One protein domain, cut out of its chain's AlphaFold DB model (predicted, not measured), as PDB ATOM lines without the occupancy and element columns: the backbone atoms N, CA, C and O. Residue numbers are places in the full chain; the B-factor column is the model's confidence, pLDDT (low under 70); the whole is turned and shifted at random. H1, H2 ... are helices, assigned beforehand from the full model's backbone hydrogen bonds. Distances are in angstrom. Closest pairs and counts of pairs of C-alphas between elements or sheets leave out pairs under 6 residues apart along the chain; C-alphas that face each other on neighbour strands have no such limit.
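Overview. This is residues 38 to 97 of the 250 residues of an uncharacterized protein of Brevundimonas vesicularis (UniProt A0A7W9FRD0). Two helices, H1 and the longer H3, pack together at a moderate angle, with short H2 near the beginning of H3; a long loop, residues 47 to 59, returns from the end of H1 to H2. Beyond the end of H3, residues 84 to 97 form a tail that folds back on itself and adds to the length. The printed part has 60 residues with three named helices, in the order H1, H2, H3, and no named strand; its class is all helix. It is only just compact, close to loose, with a radius of gyration of the C-alphas of 12.5 A, and elongated, spanning 36 by 23 by 17 A.

Arrangement. H1, residues 38 to 46, touches H3, residues 69 to 83; their closest C-alphas, those of Leu 44 and Ala 79, are 5.7 A apart. H1 and H3 run the same way at a steep tilt of 36 degrees, only just past shallow. H1 and H2, residues 60 to 66, only just touch, with 3 pairs of C-alphas within 8 A, the closest being Ile 41 and Ala 61 at 7.1 A. They run opposite ways at a steep tilt of 45 degrees. H2 and H3 are close but not clearly touching, their closest C-alphas, Val 64 and Ala 72, being 7.1 A apart. In H1, H2 and H3 every O i to N i+4 pair is within hydrogen-bond range. Residues 88 to 89 pair with residues 95 to 96, antiparallel.

Along the chain. H1 begins at C-alpha 38, (154.389, 178.608, 23.500), and is 12.4 A long. H2 measures 9.8 A. H3 measures 20.9 A and ends at C-alpha 83, (149.105, 193.031, 29.521).

Size, cuts and confidence. The two farthest C-alphas, Asp 62 and Glu 91, are 36.8 A apart. The printed part has no cut; the link from H1 to H2 is long, that from H2 to H3 tight. Mean pLDDT of the printed part is 70.6, and residues 46 to 62, 85 to 86, 91 and 93 are under 70.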
ATOM      1  N   GLN A  38     155.343 178.094  24.491       79.69
ATOM      2  CA  GLN A  38     154.389 178.608  23.500       79.69
ATOM      3  C   GLN A  38     153.483 179.681  24.107       79.69
ATOM      4  O   GLN A  38     153.238 180.716  23.483       79.69
ATOM      5  N   ARG A  39     153.014 179.461  25.342       81.88
ATOM      6  CA  ARG A  39     152.245 180.463  26.088       81.88
ATOM      7  C   ARG A  39     153.082 181.707  26.373       81.88
ATOM      8  O   ARG A  39     152.587 182.815  26.186       81.88
ATOM      9  N   LEU A  40     154.334 181.531  26.789       80.75
ATOM     10  CA  LEU A  40     155.254 182.632  27.069       80.75
ATOM     11  C   LEU A  40     155.533 183.475  25.817       80.75
ATOM     12  O   LEU A  40     155.397 184.695  25.861       80.75
ATOM     13  N   ILE A  41     155.820 182.837  24.681       75.88
ATOM     14  CA  ILE A  41     156.023 183.520  23.395       75.88
ATOM     15  C   ILE A  41     154.780 184.328  23.001       75.88
ATOM     16  O   ILE A  41     154.895 185.495  22.630       75.88
ATOM     17  N   ALA A  42     153.583 183.746  23.126       74.88
ATOM     18  CA  ALA A  42     152.339 184.447  22.810       74.88
ATOM     19  C   ALA A  42     152.105 185.670  23.716       74.88
ATOM     20  O   ALA A  42     151.658 186.714  23.239       74.88
ATOM     21  N   LYS A  43     152.435 185.564  25.010       77.31
ATOM     22  CA  LYS A  43     152.356 186.679  25.965       77.31
ATOM     23  C   LYS A  43     153.365 187.778  25.649       77.31
ATOM     24  O   LYS A  43     152.998 188.946  25.669       77.31
ATOM     25  N   LEU A  44     154.596 187.421  25.288       74.38
ATOM     26  CA  LEU A  44     155.630 188.377  24.882       74.38
ATOM     27  C   LEU A  44     155.247 189.150  23.621       74.38
ATOM     28  O   LEU A  44     155.401 190.369  23.569       74.38
ATOM     29  N   GLN A  45     154.669 188.457  22.638       70.94
ATOM     30  CA  GLN A  45     154.128 189.083  21.432       70.94
ATOM     31  C   GLN A  45     152.965 190.032  21.749       70.94
ATOM     32  O   GLN A  45     152.874 191.111  21.164       70.94
ATOM     33  N   LEU A  46     152.080 189.656  22.679       66.62
ATOM     34  CA  LEU A  46     150.962 190.499  23.108       66.62
ATOM     35  C   LEU A  46     151.438 191.741  23.874       66.62
ATOM     36  O   LEU A  46     150.933 192.835  23.638       66.62
ATOM     37  N   ALA A  47     152.426 191.569  24.750       63.34
ATOM     38  CA  ALA A  47     153.068 192.636  25.509       63.34
ATOM     39  C   ALA A  47     153.986 193.528  24.645       63.34
ATOM     40  O   ALA A  47     154.541 194.493  25.161       63.34
ATOM     41  N   GLN A  48     154.141 193.224  23.345       61.59
ATOM     42  CA  GLN A  48     155.036 193.921  22.408       61.59
ATOM     43  C   GLN A  48     156.471 194.053  22.940       61.59
ATOM     44  O   GLN A  48     157.179 195.021  22.660       61.59
ATOM     45  N   VAL A  49     156.904 193.059  23.720       58.22
ATOM     46  CA  VAL A  49     158.254 193.008  24.273       58.22
ATOM     47  C   VAL A  49     159.210 192.778  23.113       58.22
ATOM     48  O   VAL A  49     159.258 191.692  22.537       58.22
ATOM     49  N   THR A  50     159.968 193.811  22.764       50.19
ATOM     50  CA  THR A  50     161.071 193.686  21.818       50.19
ATOM     51  C   THR A  50     162.273 193.165  22.597       50.19
ATOM     52  O   THR A  50     162.858 193.888  23.396       50.19
ATOM     53  N   LEU A  51     162.630 191.893  22.413       51.41
ATOM     54  CA  LEU A  51     163.975 191.462  22.795       51.41
ATOM     55  C   LEU A  51     164.983 192.321  22.022       51.41
ATOM     56  O   LEU A  51     164.653 192.766  20.928       51.41
ATOM     57  N   ASP A  52     166.154 192.572  22.612       45.59
ATOM     58  CA  ASP A  52     167.287 193.330  22.050       45.59
ATOM     59  C   ASP A  52     167.272 193.439  20.504       45.59
ATOM     60  O   ASP A  52     167.059 192.427  19.843       45.59
ATOM     61  N   PRO A  53     167.533 194.599  19.876       41.91
ATOM     62  CA  PRO A  53     167.515 194.756  18.411       41.91
ATOM     63  C   PRO A  53     168.389 193.764  17.609       41.91
ATOM     64  O   PRO A  53     168.269 193.698  16.385       41.91
ATOM     65  N   ALA A  54     169.245 192.969  18.258       41.41
ATOM     66  CA  ALA A  54     169.899 191.800  17.666       41.41
ATOM     67  C   ALA A  54     168.964 190.591  17.398       41.41
ATOM     68  O   ALA A  54     169.358 189.658  16.691       41.41
ATOM     69  N   PHE A  55     167.745 190.574  17.941       48.19
ATOM     70  CA  PHE A  55     166.794 189.472  17.839       48.19
ATOM     71  C   PHE A  55     165.816 189.693  16.684       48.19
ATOM     72  O   PHE A  55     165.012 190.618  16.659       48.19
ATOM     73  N   THR A  56     165.864 188.789  15.712       47.59
ATOM     74  CA  THR A  56     164.822 188.671  14.688       47.59
ATOM     75  C   THR A  56     163.655 187.840  15.231       47.59
ATOM     76  O   THR A  56     163.865 186.965  16.070       47.59
ATOM     77  N   ASP A  57     162.435 188.040  14.714       49.78
ATOM     78  CA  ASP A  57     161.236 187.234  15.048       49.78
ATOM     79  C   ASP A  57     161.468 185.710  14.930       49.78
ATOM     80  O   ASP A  57     160.784 184.913  15.571       49.78
ATOM     81  N   ALA A  58     162.452 185.291  14.128       49.19
ATOM     82  CA  ALA A  58     162.848 183.896  13.958       49.19
ATOM     83  C   ALA A  58     163.670 183.321  15.134       49.19
ATOM     84  O   ALA A  58     163.773 182.103  15.240       49.19
ATOM     85  N   GLY A  59     164.235 184.158  16.014       59.84
ATOM     86  CA  GLY A  59     165.098 183.748  17.132       59.84
ATOM     87  C   GLY A  59     164.406 183.654  18.496       59.84
ATOM     88  O   GLY A  59     164.964 183.066  19.416       59.84
ATOM     89  N   LEU A  60     163.185 184.181  18.642       67.19
ATOM     90  CA  LEU A  60     162.473 184.228  19.929       67.19
ATOM     91  C   LEU A  60     162.172 182.828  20.493       67.19
ATOM     92  O   LEU A  60     162.265 182.612  21.697       67.19
ATOM     93  N   ALA A  61     161.822 181.865  19.637       69.38
ATOM     94  CA  ALA A  61     161.510 180.504  20.076       69.38
ATOM     95  C   ALA A  61     162.751 179.743  20.576       69.38
ATOM     96  O   ALA A  61     162.672 179.055  21.593       69.38
ATOM     97  N   ASP A  62     163.885 179.895  19.888       68.69
ATOM     98  CA  ASP A  62     165.156 179.272  20.276       68.69
ATOM     99  C   ASP A  62     165.720 179.909  21.557       68.69
ATOM    100  O   ASP A  62     166.267 179.216  22.414       68.69
ATOM    101  N   GLU A  63     165.520 181.217  21.725       72.44
ATOM    102  CA  GLU A  63     165.938 181.972  22.904       72.44
ATOM    103  C   GLU A  63     165.122 181.577  24.146       72.44
ATOM    104  O   GLU A  63     165.693 181.197  25.169       72.44
ATOM    105  N   VAL A  64     163.786 181.545  24.037       76.50
ATOM    106  CA  VAL A  64     162.904 181.086  25.126       76.50
ATOM    107  C   VAL A  64     163.219 179.642  25.521       76.50
ATOM    108  O   VAL A  64     163.212 179.320  26.709       76.50
ATOM    109  N   ALA A  65     163.556 178.774  24.562       77.94
ATOM    110  CA  ALA A  65     163.987 177.406  24.848       77.94
ATOM    111  C   ALA A  65     165.329 177.349  25.611       77.94
ATOM    112  O   ALA A  65     165.563 176.413  26.378       77.94
ATOM    113  N   GLY A  66     166.199 178.349  25.431       78.12
ATOM    114  CA  GLY A  66     167.481 178.488  26.125       78.12
ATOM    115  C   GLY A  66     167.384 179.042  27.550       78.12
ATOM    116  O   GLY A  66     168.340 178.926  28.321       78.12
ATOM    117  N   TRP A  67     166.245 179.623  27.936       83.50
ATOM    118  CA  TRP A  67     166.072 180.226  29.257       83.50
ATOM    119  C   TRP A  67     165.971 179.188  30.369       83.50
ATOM    120  O   TRP A  67     165.441 178.090  30.188       83.50
ATOM    121  N   SER A  68     166.438 179.556  31.562       84.94
ATOM    122  CA  SER A  68     166.146 178.782  32.769       84.94
ATOM    123  C   SER A  68     164.660 178.895  33.132       84.94
ATOM    124  O   SER A  68     164.003 179.863  32.753       84.94
ATOM    125  N   ASP A  69     164.132 177.931  33.886       81.94
ATOM    126  CA  ASP A  69     162.741 177.976  34.364       81.94
ATOM    127  C   ASP A  69     162.461 179.247  35.181       81.94
ATOM    128  O   ASP A  69     161.416 179.868  35.025       81.94
ATOM    129  N   GLU A  70     163.429 179.682  35.992       80.81
ATOM    130  CA  GLU A  70     163.350 180.918  36.775       80.81
ATOM    131  C   GLU A  70     163.262 182.157  35.871       80.81
ATOM    132  O   GLU A  70     162.422 183.029  36.077       80.81
ATOM    133  N   THR A  71     164.084 182.206  34.822       79.38
ATOM    134  CA  THR A  71     164.071 183.291  33.833       79.38
ATOM    135  C   THR A  71     162.760 183.319  33.052       79.38
ATOM    136  O   THR A  71     162.144 184.374  32.927       79.38
ATOM    137  N   ALA A  72     162.291 182.165  32.574       80.50
ATOM    138  CA  ALA A  72     161.016 182.054  31.874       80.50
ATOM    139  C   ALA A  72     159.846 182.494  32.768       80.50
ATOM    140  O   ALA A  72     158.957 183.204  32.308       80.50
ATOM    141  N   GLN A  73     159.875 182.143  34.057       81.00
ATOM    142  CA  GLN A  73     158.861 182.554  35.023       81.00
ATOM    143  C   GLN A  73     158.869 184.068  35.282       81.00
ATOM    144  O   GLN A  73     157.803 184.681  35.322       81.00
ATOM    145  N   GLN A  74     160.046 184.683  35.434       80.62
ATOM    146  CA  GLN A  74     160.181 186.136  35.610       80.62
ATOM    147  C   GLN A  74     159.677 186.899  34.382       80.62
ATOM    148  O   GLN A  74     158.925 187.863  34.510       80.62
ATOM    149  N   VAL A  75     160.050 186.438  33.187       81.44
ATOM    150  CA  VAL A  75     159.619 187.050  31.929       81.44
ATOM    151  C   VAL A  75     158.119 186.866  31.703       81.44
ATOM    152  O   VAL A  75     157.452 187.781  31.223       81.44
ATOM    153  N   GLU A  76     157.559 185.723  32.095       82.38
ATOM    154  CA  GLU A  76     156.117 185.507  32.023       82.38
ATOM    155  C   GLU A  76     155.348 186.438  32.965       82.38
ATOM    156  O   GLU A  76     154.366 187.047  32.545       82.38
ATOM    157  N   ALA A  77     155.814 186.593  34.208       80.94
ATOM    158  CA  ALA A  77     155.214 187.511  35.173       80.94
ATOM    159  C   ALA A  77     155.270 188.967  34.685       80.94
ATOM    160  O   ALA A  77     154.295 189.704  34.822       80.94
ATOM    161  N   PHE A  78     156.381 189.360  34.060       82.94
ATOM    162  CA  PHE A  78     156.518 190.663  33.418       82.94
ATOM    163  C   PHE A  78     155.524 190.849  32.260       82.94
ATOM    164  O   PHE A  78     154.821 191.855  32.206       82.94
ATOM    165  N   ALA A  79     155.413 189.876  31.351       78.44
ATOM    166  CA  ALA A  79     154.484 189.956  30.224       78.44
ATOM    167  C   ALA A  79     153.011 189.995  30.682       78.44
ATOM    168  O   ALA A  79     152.194 190.711  30.098       78.44
ATOM    169  N   ASP A  80     152.676 189.268  31.751       78.56
ATOM    170  CA  ASP A  80     151.354 189.322  32.379       78.56
ATOM    171  C   ASP A  80     151.068 190.703  32.982       78.56
ATOM    172  O   ASP A  80     149.984 191.241  32.775       78.56
ATOM    173  N   ALA A  81     152.042 191.315  33.661       76.50
ATOM    174  CA  ALA A  81     151.913 192.670  34.198       76.50
ATOM    175  C   ALA A  81     151.746 193.725  33.086       76.50
ATOM    176  O   ALA A  81     150.871 194.585  33.163       76.50
ATOM    177  N   MET A  82     152.508 193.609  31.995       73.81
ATOM    178  CA  MET A  82     152.419 194.510  30.835       73.81
ATOM    179  C   MET A  82     151.095 194.403  30.066       73.81
ATOM    180  O   MET A  82     150.699 195.336  29.365       73.81
ATOM    181  N   THR A  83     150.404 193.269  30.174       73.25
ATOM    182  CA  THR A  83     149.105 193.031  29.521       73.25
ATOM    183  C   THR A  83     147.925 193.148  30.483       73.25
ATOM    184  O   THR A  83     146.775 193.023  30.053       73.25
ATOM    185  N   ALA A  84     148.191 193.422  31.764       74.19
ATOM    186  CA  ALA A  84     147.171 193.608  32.778       74.19
ATOM    187  C   ALA A  84     146.371 194.896  32.541       74.19
ATOM    188  O   ALA A  84     146.900 195.941  32.152       74.19
ATOM    189  N   ASP A  85     145.069 194.811  32.803       69.62
ATOM    190  CA  ASP A  85     144.168 195.952  32.694       69.62
ATOM    191  C   ASP A  85     144.421 196.948  33.840       69.62
ATOM    192  O   ASP A  85     144.642 196.552  34.987       69.62
ATOM    193  N   GLY A  86     144.395 198.246  33.535       66.75
ATOM    194  CA  GLY A  86     144.668 199.309  34.509       66.75
ATOM    195  C   GLY A  86     146.147 199.621  34.774       66.75
ATOM    196  O   GLY A  86     146.436 200.327  35.740       66.75
ATOM    197  N   ARG A  87     147.078 199.139  33.937       77.75
ATOM    198  CA  ARG A  87     148.474 199.609  33.960       77.75
ATOM    199  C   ARG A  87     148.570 201.095  33.621       77.75
ATOM    200  O   ARG A  87     147.773 201.613  32.832       77.75
ATOM    201  N   TYR A  88     149.564 201.765  34.187       71.19
ATOM    202  CA  TYR A  88     149.838 203.168  33.901       71.19
ATOM    203  C   TYR A  88     151.326 203.476  34.055       71.19
ATOM    204  O   TYR A  88     152.053 202.763  34.740       71.19
ATOM    205  N   GLN A  89     151.754 204.572  33.440       75.31
ATOM    206  CA  GLN A  89     153.095 205.111  33.603       75.31
ATOM    207  C   GLN A  89     153.066 206.216  34.663       75.31
ATOM    208  O   GLN A  89     152.167 207.063  34.646       75.31
ATOM    209  N   ASP A  90     153.997 206.186  35.616       72.12
ATOM    210  CA  ASP A  90     154.100 207.231  36.637       72.12
ATOM    211  C   ASP A  90     154.834 208.490  36.129       72.12
ATOM    212  O   ASP A  90     155.278 208.566  34.985       72.12
ATOM    213  N   GLU A  91     154.949 209.510  36.986       69.81
ATOM    214  CA  GLU A  91     155.617 210.778  36.650       69.81
ATOM    215  C   GLU A  91     157.121 210.624  36.360       69.81
ATOM    216  O   GLU A  91     157.709 211.501  35.727       69.81
ATOM    217  N   ALA A  92     157.747 209.533  36.817       72.56
ATOM    218  CA  ALA A  92     159.144 209.216  36.533       72.56
ATOM    219  C   ALA A  92     159.313 208.458  35.207       72.56
ATOM    220  O   ALA A  92     160.441 208.260  34.761       72.56
ATOM    221  N   GLY A  93     158.207 208.075  34.563       64.75
ATOM    222  CA  GLY A  93     158.220 207.264  33.356       64.75
ATOM    223  C   GLY A  93     158.249 205.758  33.631       64.75
ATOM    224  O   GLY A  93     158.368 204.993  32.676       64.75
ATOM    225  N   ASP A  94     158.113 205.317  34.884       72.25
ATOM    226  CA  ASP A  94     158.128 203.895  35.231       72.25
ATOM    227  C   ASP A  94     156.745 203.268  35.004       72.25
ATOM    228  O   ASP A  94     155.713 203.829  35.387       72.25
ATOM    229  N   GLU A  95     156.709 202.061  34.437       74.88
ATOM    230  CA  GLU A  95     155.475 201.281  34.327       74.88
ATOM    231  C   GLU A  95     155.046 200.731  35.693       74.88
ATOM    232  O   GLU A  95     155.823 200.114  36.437       74.88
ATOM    233  N   ARG A  96     153.767 200.925  36.012       74.50
ATOM    234  CA  ARG A  96     153.133 200.495  37.254       74.50
ATOM    235  C   ARG A  96     151.924 199.612  36.970       74.50
ATOM    236  O   ARG A  96     151.142 199.856  36.049       74.50
ATOM    237  N   ASN A  97     151.739 198.612  37.822       78.62
ATOM    238  CA  ASN A  97     150.500 197.846  37.894       78.62
ATOM    239  C   ASN A  97     149.346 198.728  38.401       78.62
ATOM    240  O   ASN A  97     149.560 199.788  38.988       78.62
TER     241      ASN A  97